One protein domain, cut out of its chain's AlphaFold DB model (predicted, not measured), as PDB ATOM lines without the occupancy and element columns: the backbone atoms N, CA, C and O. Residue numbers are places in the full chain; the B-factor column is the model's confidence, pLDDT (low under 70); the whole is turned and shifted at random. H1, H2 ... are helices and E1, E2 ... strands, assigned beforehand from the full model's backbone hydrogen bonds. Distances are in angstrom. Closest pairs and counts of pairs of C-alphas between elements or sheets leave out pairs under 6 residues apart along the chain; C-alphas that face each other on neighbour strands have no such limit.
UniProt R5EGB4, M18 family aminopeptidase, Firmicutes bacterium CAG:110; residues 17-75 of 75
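What this domain is: This is residues 17 to 75 of the 75 residues of the protein "M18 family aminopeptidase" of Firmicutes bacterium CAG:110 (UniProt R5EGB4). An open, flat frame: the long helix H2 runs along one side, the hairpin of strands E1 and E2 follows at its far end, and a long stretch with no named element, residues 21 to 46, sweeps from the small helix H1 and folds back near residue 39 to enter H2. The tip of the hairpin, residues 67 to 72, and residues 21 to 26 stick out. The printed part has 59 residues, with named elements in the order H1, H2, E1, E2; E1 and E2 make an antiparallel sheet of two strands. The class is mixed, helices and strands, with 28 residues, under half, in named elements. The whole is extended, with a radius of gyration of the C-alphas of 16.1 A and spans of 50 by 29 by 12 A.

How they stand to each other: H1, residues 17 to 20, and H2, residues 47 to 62, are apart. Between them residues 35 to 36 pair with residues 44 to 45, antiparallel. H1 is too short for any O i to N i+4 pair; its one O i to N i+3 pair is within hydrogen-bond range. In H2 every O i to N i+4 pair is within range. E1, residues 65 to 68, and E2, residues 71 to 74, form a hairpin, their directions 143 degrees apart. N 66 and O 73 are 2.9 A apart, N 68 and O 71 2.8 A, within hydrogen-bond range. C-alphas 67 and 72, which face each other, are 4.7 A apart. H1 is apart from E1 and E2, and H2 from E2.

Where its parts are: H1 begins at C-alpha 17 (8.236, 3.632, 2.105) and is 5.1 A long. H2 measures 22.7 A from C-alpha 47 (3.708, 27.773, 0.518) to C-alpha 62. E1 measures 9.6 A and E2 10.6 A, ending at C-alpha 74 (3.916, 7.271, -18.992).

The domain as a whole: The C-alphas farthest apart, of Cys 41 and Glu 69, are 51.3 A apart. The printed part has no cut. The link H1 to H2 is long; H2 to E1 and E1 to E2 are tight. No printed residue is under 70 in pLDDT.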
ATOM      1  N   GLY A  17       7.864   4.176   3.417       89.12
ATOM      2  CA  GLY A  17       8.236   3.632   2.105       89.12
ATOM      3  C   GLY A  17       9.165   2.421   2.217       89.12
ATOM      4  O   GLY A  17       8.925   1.382   1.603       89.12
ATOM      5  N   ARG A  18      10.156   2.488   3.118       85.06
ATOM      6  CA  ARG A  18      11.029   1.344   3.425       85.06
ATOM      7  C   ARG A  18      10.272   0.155   4.024       85.06
ATOM      8  O   ARG A  18      10.582  -0.984   3.690       85.06
ATOM      9  N   ILE A  19       9.318   0.408   4.920       88.06
ATOM     10  CA  ILE A  19       8.516  -0.644   5.565       88.06
ATOM     11  C   ILE A  19       7.555  -1.277   4.550       88.06
ATOM     12  O   ILE A  19       7.381  -2.492   4.555       88.06
ATOM     13  N   SER A  20       6.988  -0.483   3.640       90.00
ATOM     14  CA  SER A  20       6.043  -0.934   2.614       90.00
ATOM     15  C   SER A  20       6.617  -2.054   1.746       90.00
ATOM     16  O   SER A  20       5.910  -3.016   1.451       90.00
ATOM     17  N   LEU A  21       7.914  -2.002   1.425       86.69
ATOM     18  CA  LEU A  21       8.603  -3.041   0.649       86.69
ATOM     19  C   LEU A  21       8.587  -4.427   1.314       86.69
ATOM     20  O   LEU A  21       8.695  -5.432   0.618       86.69
ATOM     21  N   ALA A  22       8.447  -4.504   2.642       88.06
ATOM     22  CA  ALA A  22       8.315  -5.779   3.350       88.06
ATOM     23  C   ALA A  22       6.913  -6.401   3.208       88.06
ATOM     24  O   ALA A  22       6.751  -7.598   3.437       88.06
ATOM     25  N   HIS A  23       5.909  -5.602   2.844       92.56
ATOM     26  CA  HIS A  23       4.521  -6.042   2.705       92.56
ATOM     27  C   HIS A  23       4.110  -6.217   1.242       92.56
ATOM     28  O   HIS A  23       3.380  -7.152   0.919       92.56
ATOM     29  N   VAL A  24       4.568  -5.324   0.363       92.38
ATOM     30  CA  VAL A  24       4.226  -5.312  -1.058       92.38
ATOM     31  C   VAL A  24       5.466  -4.939  -1.872       92.38
ATOM     32  O   VAL A  24       5.987  -3.830  -1.773       92.38
ATOM     33  N   SER A  25       5.923  -5.872  -2.709       89.19
ATOM     34  CA  SER A  25       7.133  -5.723  -3.528       89.19
ATOM     35  C   SER A  25       6.875  -4.889  -4.786       89.19
ATOM     36  O   SER A  25       6.859  -5.417  -5.898       89.19
ATOM     37  N   VAL A  26       6.657  -3.588  -4.614       88.69
ATOM     38  CA  VAL A  26       6.436  -2.630  -5.709       88.69
ATOM     39  C   VAL A  26       7.504  -1.532  -5.652       88.69
ATOM     40  O   VAL A  26       7.827  -1.060  -4.555       88.69
ATOM     41  N   PRO A  27       8.069  -1.107  -6.801       87.50
ATOM     42  CA  PRO A  27       8.985   0.028  -6.846       87.50
ATOM     43  C   PRO A  27       8.386   1.249  -6.141       87.50
ATOM     44  O   PRO A  27       7.289   1.687  -6.469       87.50
ATOM     45  N   THR A  28       9.103   1.770  -5.148       90.31
ATOM     46  CA  THR A  28       8.621   2.838  -4.263       90.31
ATOM     47  C   THR A  28       9.642   3.967  -4.228       90.31
ATOM     48  O   THR A  28      10.847   3.714  -4.177       90.31
ATOM     49  N   VAL A  29       9.160   5.207  -4.235       92.06
ATOM     50  CA  VAL A  29       9.962   6.412  -4.014       92.06
ATOM     51  C   VAL A  29       9.363   7.196  -2.850       92.06
ATOM     52  O   VAL A  29       8.150   7.385  -2.793       92.06
ATOM     53  N   ASP A  30      10.208   7.642  -1.922       94.31
ATOM     54  CA  ASP A  30       9.810   8.579  -0.872       94.31
ATOM     55  C   ASP A  30      10.001  10.012  -1.382       94.31
ATOM     56  O   ASP A  30      11.093  10.394  -1.811       94.31
ATOM     57  N   ILE A  31       8.937  10.808  -1.322       96.12
ATOM     58  CA  ILE A  31       8.939  12.238  -1.642       96.12
ATOM     59  C   ILE A  31       8.289  13.014  -0.496       96.12
ATOM     60  O   ILE A  31       7.527  12.456   0.293       96.12
ATOM     61  N   GLY A  32       8.565  14.310  -0.406       95.50
ATOM     62  CA  GLY A  32       7.958  15.168   0.604       95.50
ATOM     63  C   GLY A  32       8.317  16.632   0.411       95.50
ATOM     64  O   GLY A  32       9.154  16.975  -0.425       95.50
ATOM     65  N   LEU A  33       7.670  17.485   1.202       97.12
ATOM     66  CA  LEU A  33       7.948  18.917   1.251       97.12
ATOM     67  C   LEU A  33       9.096  19.184   2.219       97.12
ATOM     68  O   LEU A  33       9.112  18.642   3.329       97.12
ATOM     69  N   ALA A  34      10.038  20.033   1.819       96.75
ATOM     70  CA  ALA A  34      11.071  20.484   2.735       96.75
ATOM     71  C   ALA A  34      10.443  21.381   3.810       96.75
ATOM     72  O   ALA A  34       9.665  22.289   3.523       96.75
ATOM     73  N   GLN A  35      10.795  21.125   5.066       97.69
ATOM     74  CA  GLN A  35      10.337  21.919   6.198       97.69
ATOM     75  C   GLN A  35      11.459  22.124   7.213       97.69
ATOM     76  O   GLN A  35      12.429  21.363   7.272       97.69
ATOM     77  N   LEU A  36      11.318  23.167   8.023       98.38
ATOM     78  CA  LEU A  36      12.203  23.495   9.128       98.38
ATOM     79  C   LEU A  36      11.540  23.150  10.459       98.38
ATOM     80  O   LEU A  36      10.336  23.331  10.636       98.38
ATOM     81  N   ALA A  37      12.380  22.721  11.405       97.88
ATOM     82  CA  ALA A  37      11.986  22.357  12.764       97.88
ATOM     83  C   ALA A  37      10.960  21.208  12.842       97.88
ATOM     84  O   ALA A  37      10.095  21.224  13.709       97.88
ATOM     85  N   MET A  38      11.082  20.194  11.976       96.75
ATOM     86  CA  MET A  38      10.247  18.985  12.018       96.75
ATOM     87  C   MET A  38      10.230  18.370  13.431       96.75
ATOM     88  O   MET A  38      11.293  18.183  14.029       96.75
ATOM     89  N   HIS A  39       9.036  18.046  13.937       97.25
ATOM     90  CA  HIS A  39       8.724  17.635  15.319       97.25
ATOM     91  C   HIS A  39       8.676  18.756  16.378       97.25
ATOM     92  O   HIS A  39       8.554  18.469  17.572       97.25
ATOM     93  N   SER A  40       8.746  20.027  15.983       98.38
ATOM     94  CA  SER A  40       8.476  21.175  16.859       98.38
ATOM     95  C   SER A  40       6.971  21.361  17.098       98.38
ATOM     96  O   SER A  40       6.141  20.922  16.307       98.38
ATOM     97  N   CYS A  41       6.592  22.092  18.152       97.94
ATOM     98  CA  CYS A  41       5.215  22.585  18.302       97.94
ATOM     99  C   CYS A  41       4.856  23.692  17.291       97.94
ATOM    100  O   CYS A  41       3.688  24.065  17.178       97.94
ATOM    101  N   TYR A  42       5.855  24.220  16.579       97.62
ATOM    102  CA  TYR A  42       5.703  25.187  15.499       97.62
ATOM    103  C   TYR A  42       6.697  24.864  14.379       97.62
ATOM    104  O   TYR A  42       7.908  25.046  14.544       97.62
ATOM    105  N   GLU A  43       6.179  24.359  13.263       98.50
ATOM    106  CA  GLU A  43       6.941  23.978  12.068       98.50
ATOM    107  C   GLU A  43       6.835  25.078  11.001       98.50
ATOM    108  O   GLU A  43       5.922  25.906  11.022       98.50
ATOM    109  N   THR A  44       7.788  25.140  10.070       98.44
ATOM    110  CA  THR A  44       7.786  26.144   8.991       98.44
ATOM    111  C   THR A  44       8.097  25.494   7.653       98.44
ATOM    112  O   THR A  44       9.100  24.799   7.518       98.44
ATOM    113  N   ALA A  45       7.271  25.764   6.649       98.06
ATOM    114  CA  ALA A  45       7.436  25.273   5.286       98.06
ATOM    115  C   ALA A  45       7.089  26.377   4.279       98.06
ATOM    116  O   ALA A  45       6.413  27.353   4.622       98.06
ATOM    117  N   ALA A  46       7.552  26.236   3.039       98.19
ATOM    118  CA  ALA A  46       7.213  27.173   1.978       98.19
ATOM    119  C   ALA A  46       5.826  26.865   1.398       98.19
ATOM    120  O   ALA A  46       5.492  25.717   1.113       98.19
ATOM    121  N   VAL A  47       5.025  27.909   1.166       98.44
ATOM    122  CA  VAL A  47       3.708  27.773   0.518       98.44
ATOM    123  C   VAL A  47       3.847  27.246  -0.914       98.44
ATOM    124  O   VAL A  47       3.024  26.453  -1.359       98.44
ATOM    125  N   SER A  48       4.908  27.650  -1.619       98.12
ATOM    126  CA  SER A  48       5.211  27.169  -2.971       98.12
ATOM    127  C   SER A  48       5.399  25.657  -3.026       98.12
ATOM    128  O   SER A  48       4.902  25.030  -3.951       98.12
ATOM    129  N   ASP A  49       6.043  25.062  -2.017       98.00
ATOM    130  CA  ASP A  49       6.342  23.628  -2.020       98.00
ATOM    131  C   ASP A  49       5.046  22.801  -1.985       98.00
ATOM    132  O   ASP A  49       4.938  21.779  -2.663       98.00
ATOM    133  N   ALA A  50       4.027  23.273  -1.258       97.69
ATOM    134  CA  ALA A  50       2.710  22.637  -1.237       97.69
ATOM    135  C   ALA A  50       2.017  22.683  -2.610       97.69
ATOM    136  O   ALA A  50       1.471  21.670  -3.046       97.69
ATOM    137  N   ILE A  51       2.082  23.825  -3.306       98.31
ATOM    138  CA  ILE A  51       1.506  24.005  -4.651       98.31
ATOM    139  C   ILE A  51       2.248  23.140  -5.680       98.31
ATOM    140  O   ILE A  51       1.630  22.509  -6.541       98.31
ATOM    141  N   ASP A  52       3.575  23.074  -5.578       97.69
ATOM    142  CA  ASP A  52       4.404  22.263  -6.465       97.69
ATOM    143  C   ASP A  52       4.105  20.768  -6.286       97.69
ATOM    144  O   ASP A  52       3.995  20.039  -7.276       97.69
ATOM    145  N   LEU A  53       3.919  20.301  -5.045       97.44
ATOM    146  CA  LEU A  53       3.540  18.912  -4.785       97.44
ATOM    147  C   LEU A  53       2.117  18.610  -5.251       97.44
ATOM    148  O   LEU A  53       1.907  17.562  -5.853       97.44
ATOM    149  N   GLU A  54       1.157  19.508  -5.020       98.25
ATOM    150  CA  GLU A  54      -0.200  19.370  -5.562       98.25
ATOM    151  C   GLU A  54      -0.154  19.202  -7.086       98.25
ATOM    152  O   GLU A  54      -0.709  18.243  -7.624       98.25
ATOM    153  N   THR A  55       0.583  20.076  -7.773       97.88
ATOM    154  CA  THR A  55       0.744  20.038  -9.231       97.88
ATOM    155  C   THR A  55       1.404  18.738  -9.692       97.88
ATOM    156  O   THR A  55       0.943  18.109 -10.646       97.88
ATOM    157  N   ALA A  56       2.455  18.289  -9.001       96.12
ATOM    158  CA  ALA A  56       3.140  17.041  -9.319       96.12
ATOM    159  C   ALA A  56       2.241  15.811  -9.116       96.12
ATOM    160  O   ALA A  56       2.251  14.905  -9.948       96.12
ATOM    161  N   MET A  57       1.448  15.773  -8.041       96.81
ATOM    162  CA  MET A  57       0.519  14.671  -7.773       96.81
ATOM    163  C   MET A  57      -0.647  14.665  -8.759       96.81
ATOM    164  O   MET A  57      -1.021  13.598  -9.238       96.81
ATOM    165  N   ALA A  58      -1.182  15.835  -9.117       97.75
ATOM    166  CA  ALA A  58      -2.210  15.954 -10.146       97.75
ATOM    167  C   ALA A  58      -1.712  15.433 -11.502       97.75
ATOM    168  O   ALA A  58      -2.423  14.679 -12.161       97.75
ATOM    169  N   ALA A  59      -0.477  15.771 -11.888       95.50
ATOM    170  CA  ALA A  59       0.144  15.220 -13.088       95.50
ATOM    171  C   ALA A  59       0.332  13.698 -12.979       95.50
ATOM    172  O   ALA A  59      -0.105  12.969 -13.860       95.50
ATOM    173  N   TYR A  60       0.908  13.203 -11.878       93.56
ATOM    174  CA  TYR A  60       1.186  11.776 -11.688       93.56
ATOM    175  C   TYR A  60      -0.078  10.905 -11.710       93.56
ATOM    176  O   TYR A  60      -0.112   9.892 -12.405       93.56
ATOM    177  N   TYR A  61      -1.126  11.298 -10.983       95.25
ATOM    178  CA  TYR A  61      -2.393  10.562 -10.959       95.25
ATOM    179  C   TYR A  61      -3.264  10.810 -12.197       95.25
ATOM    180  O   TYR A  61      -4.163  10.017 -12.468       95.25
ATOM    181  N   GLY A  62      -3.018  11.897 -12.934       96.00
ATOM    182  CA  GLY A  62      -3.663  12.186 -14.215       96.00
ATOM    183  C   GLY A  62      -3.012  11.487 -15.412       96.00
ATOM    184  O   GLY A  62      -3.634  11.406 -16.471       96.00
ATOM    185  N   SER A  63      -1.784  10.986 -15.266       94.06
ATOM    186  CA  SER A  63      -1.075  10.268 -16.325       94.06
ATOM    187  C   SER A  63      -1.655   8.881 -16.591       94.06
ATOM    188  O   SER A  63      -2.206   8.221 -15.708       94.06
ATOM    189  N   THR A  64      -1.470   8.403 -17.823       93.25
ATOM    190  CA  THR A  64      -1.840   7.035 -18.204       93.25
ATOM    191  C   THR A  64      -0.599   6.164 -18.299       93.25
ATOM    192  O   THR A  64       0.374   6.514 -18.963       93.25
ATOM    193  N   LEU A  65      -0.643   5.007 -17.641       90.69
ATOM    194  CA  LEU A  65       0.410   4.006 -17.748       90.69
ATOM    195  C   LEU A  65       0.112   3.088 -18.939       90.69
ATOM    196  O   LEU A  65      -0.910   2.401 -18.952       90.69
ATOM    197  N   GLU A  66       1.000   3.056 -19.925       92.38
ATOM    198  CA  GLU A  66       0.901   2.157 -21.074       92.38
ATOM    199  C   GLU A  66       1.876   0.988 -20.909       92.38
ATOM    200  O   GLU A  66       3.059   1.174 -20.618       92.38
ATOM    201  N   ALA A  67       1.372  -0.236 -21.077       91.94
ATOM    202  CA  ALA A  67       2.204  -1.430 -21.101       91.94
ATOM    203  C   ALA A  67       2.828  -1.596 -22.493       91.94
ATOM    204  O   ALA A  67       2.125  -1.652 -23.499       91.94
ATOM    205  N   THR A  68       4.150  -1.711 -22.535       92.62
ATOM    206  CA  THR A  68       4.955  -1.904 -23.749       92.62
ATOM    207  C   THR A  68       5.608  -3.289 -23.729       92.62
ATOM    208  O   THR A  68       5.608  -3.965 -22.700       92.62
ATOM    209  N   GLU A  69       6.212  -3.724 -24.840       92.31
ATOM    210  CA  GLU A  69       6.900  -5.027 -24.911       92.31
ATOM    211  C   GLU A  69       8.045  -5.177 -23.890       92.31
ATOM    212  O   GLU A  69       8.369  -6.292 -23.484       92.31
ATOM    213  N   SER A  70       8.657  -4.067 -23.457       89.50
ATOM    214  CA  SER A  70       9.826  -4.048 -22.568       89.50
ATOM    215  C   SER A  70       9.558  -3.480 -21.168       89.50
ATOM    216  O   SER A  70      10.483  -3.425 -20.356       89.50
ATOM    217  N   GLY A  71       8.324  -3.071 -20.851       86.88
ATOM    218  CA  GLY A  71       7.990  -2.473 -19.555       86.88
ATOM    219  C   GLY A  71       6.783  -1.538 -19.611       86.88
ATOM    220  O   GLY A  71       5.785  -1.844 -20.254       86.88
ATOM    221  N   PHE A  72       6.877  -0.385 -18.948       88.31
ATOM    222  CA  PHE A  72       5.801   0.606 -18.880       88.31
ATOM    223  C   PHE A  72       6.288   1.993 -19.309       88.31
ATOM    224  O   PHE A  72       7.395   2.395 -18.944       88.31
ATOM    225  N   SER A  73       5.452   2.729 -20.040       89.12
ATOM    226  CA  SER A  73       5.639   4.147 -20.370       89.12
ATOM    227  C   SER A  73       4.540   5.003 -19.745       89.12
ATOM    228  O   SER A  73       3.436   4.530 -19.482       89.12
ATOM    229  N   ILE A  74       4.863   6.270 -19.486       87.44
ATOM    230  CA  ILE A  74       3.916   7.271 -18.992       87.44
ATOM    231  C   ILE A  74       3.519   8.150 -20.180       87.44
ATOM    232  O   ILE A  74       4.401   8.730 -20.818       87.44
ATOM    233  N   LEU A  75       2.218   8.205 -20.467       75.88
ATOM    234  CA  LEU A  75       1.577   9.116 -21.419       75.88
ATOM    235  C   LEU A  75       1.036  10.359 -20.703       75.88
ATOM    236  O   LEU A  75       0.471  10.206 -19.588       75.88
TER     237      LEU A  75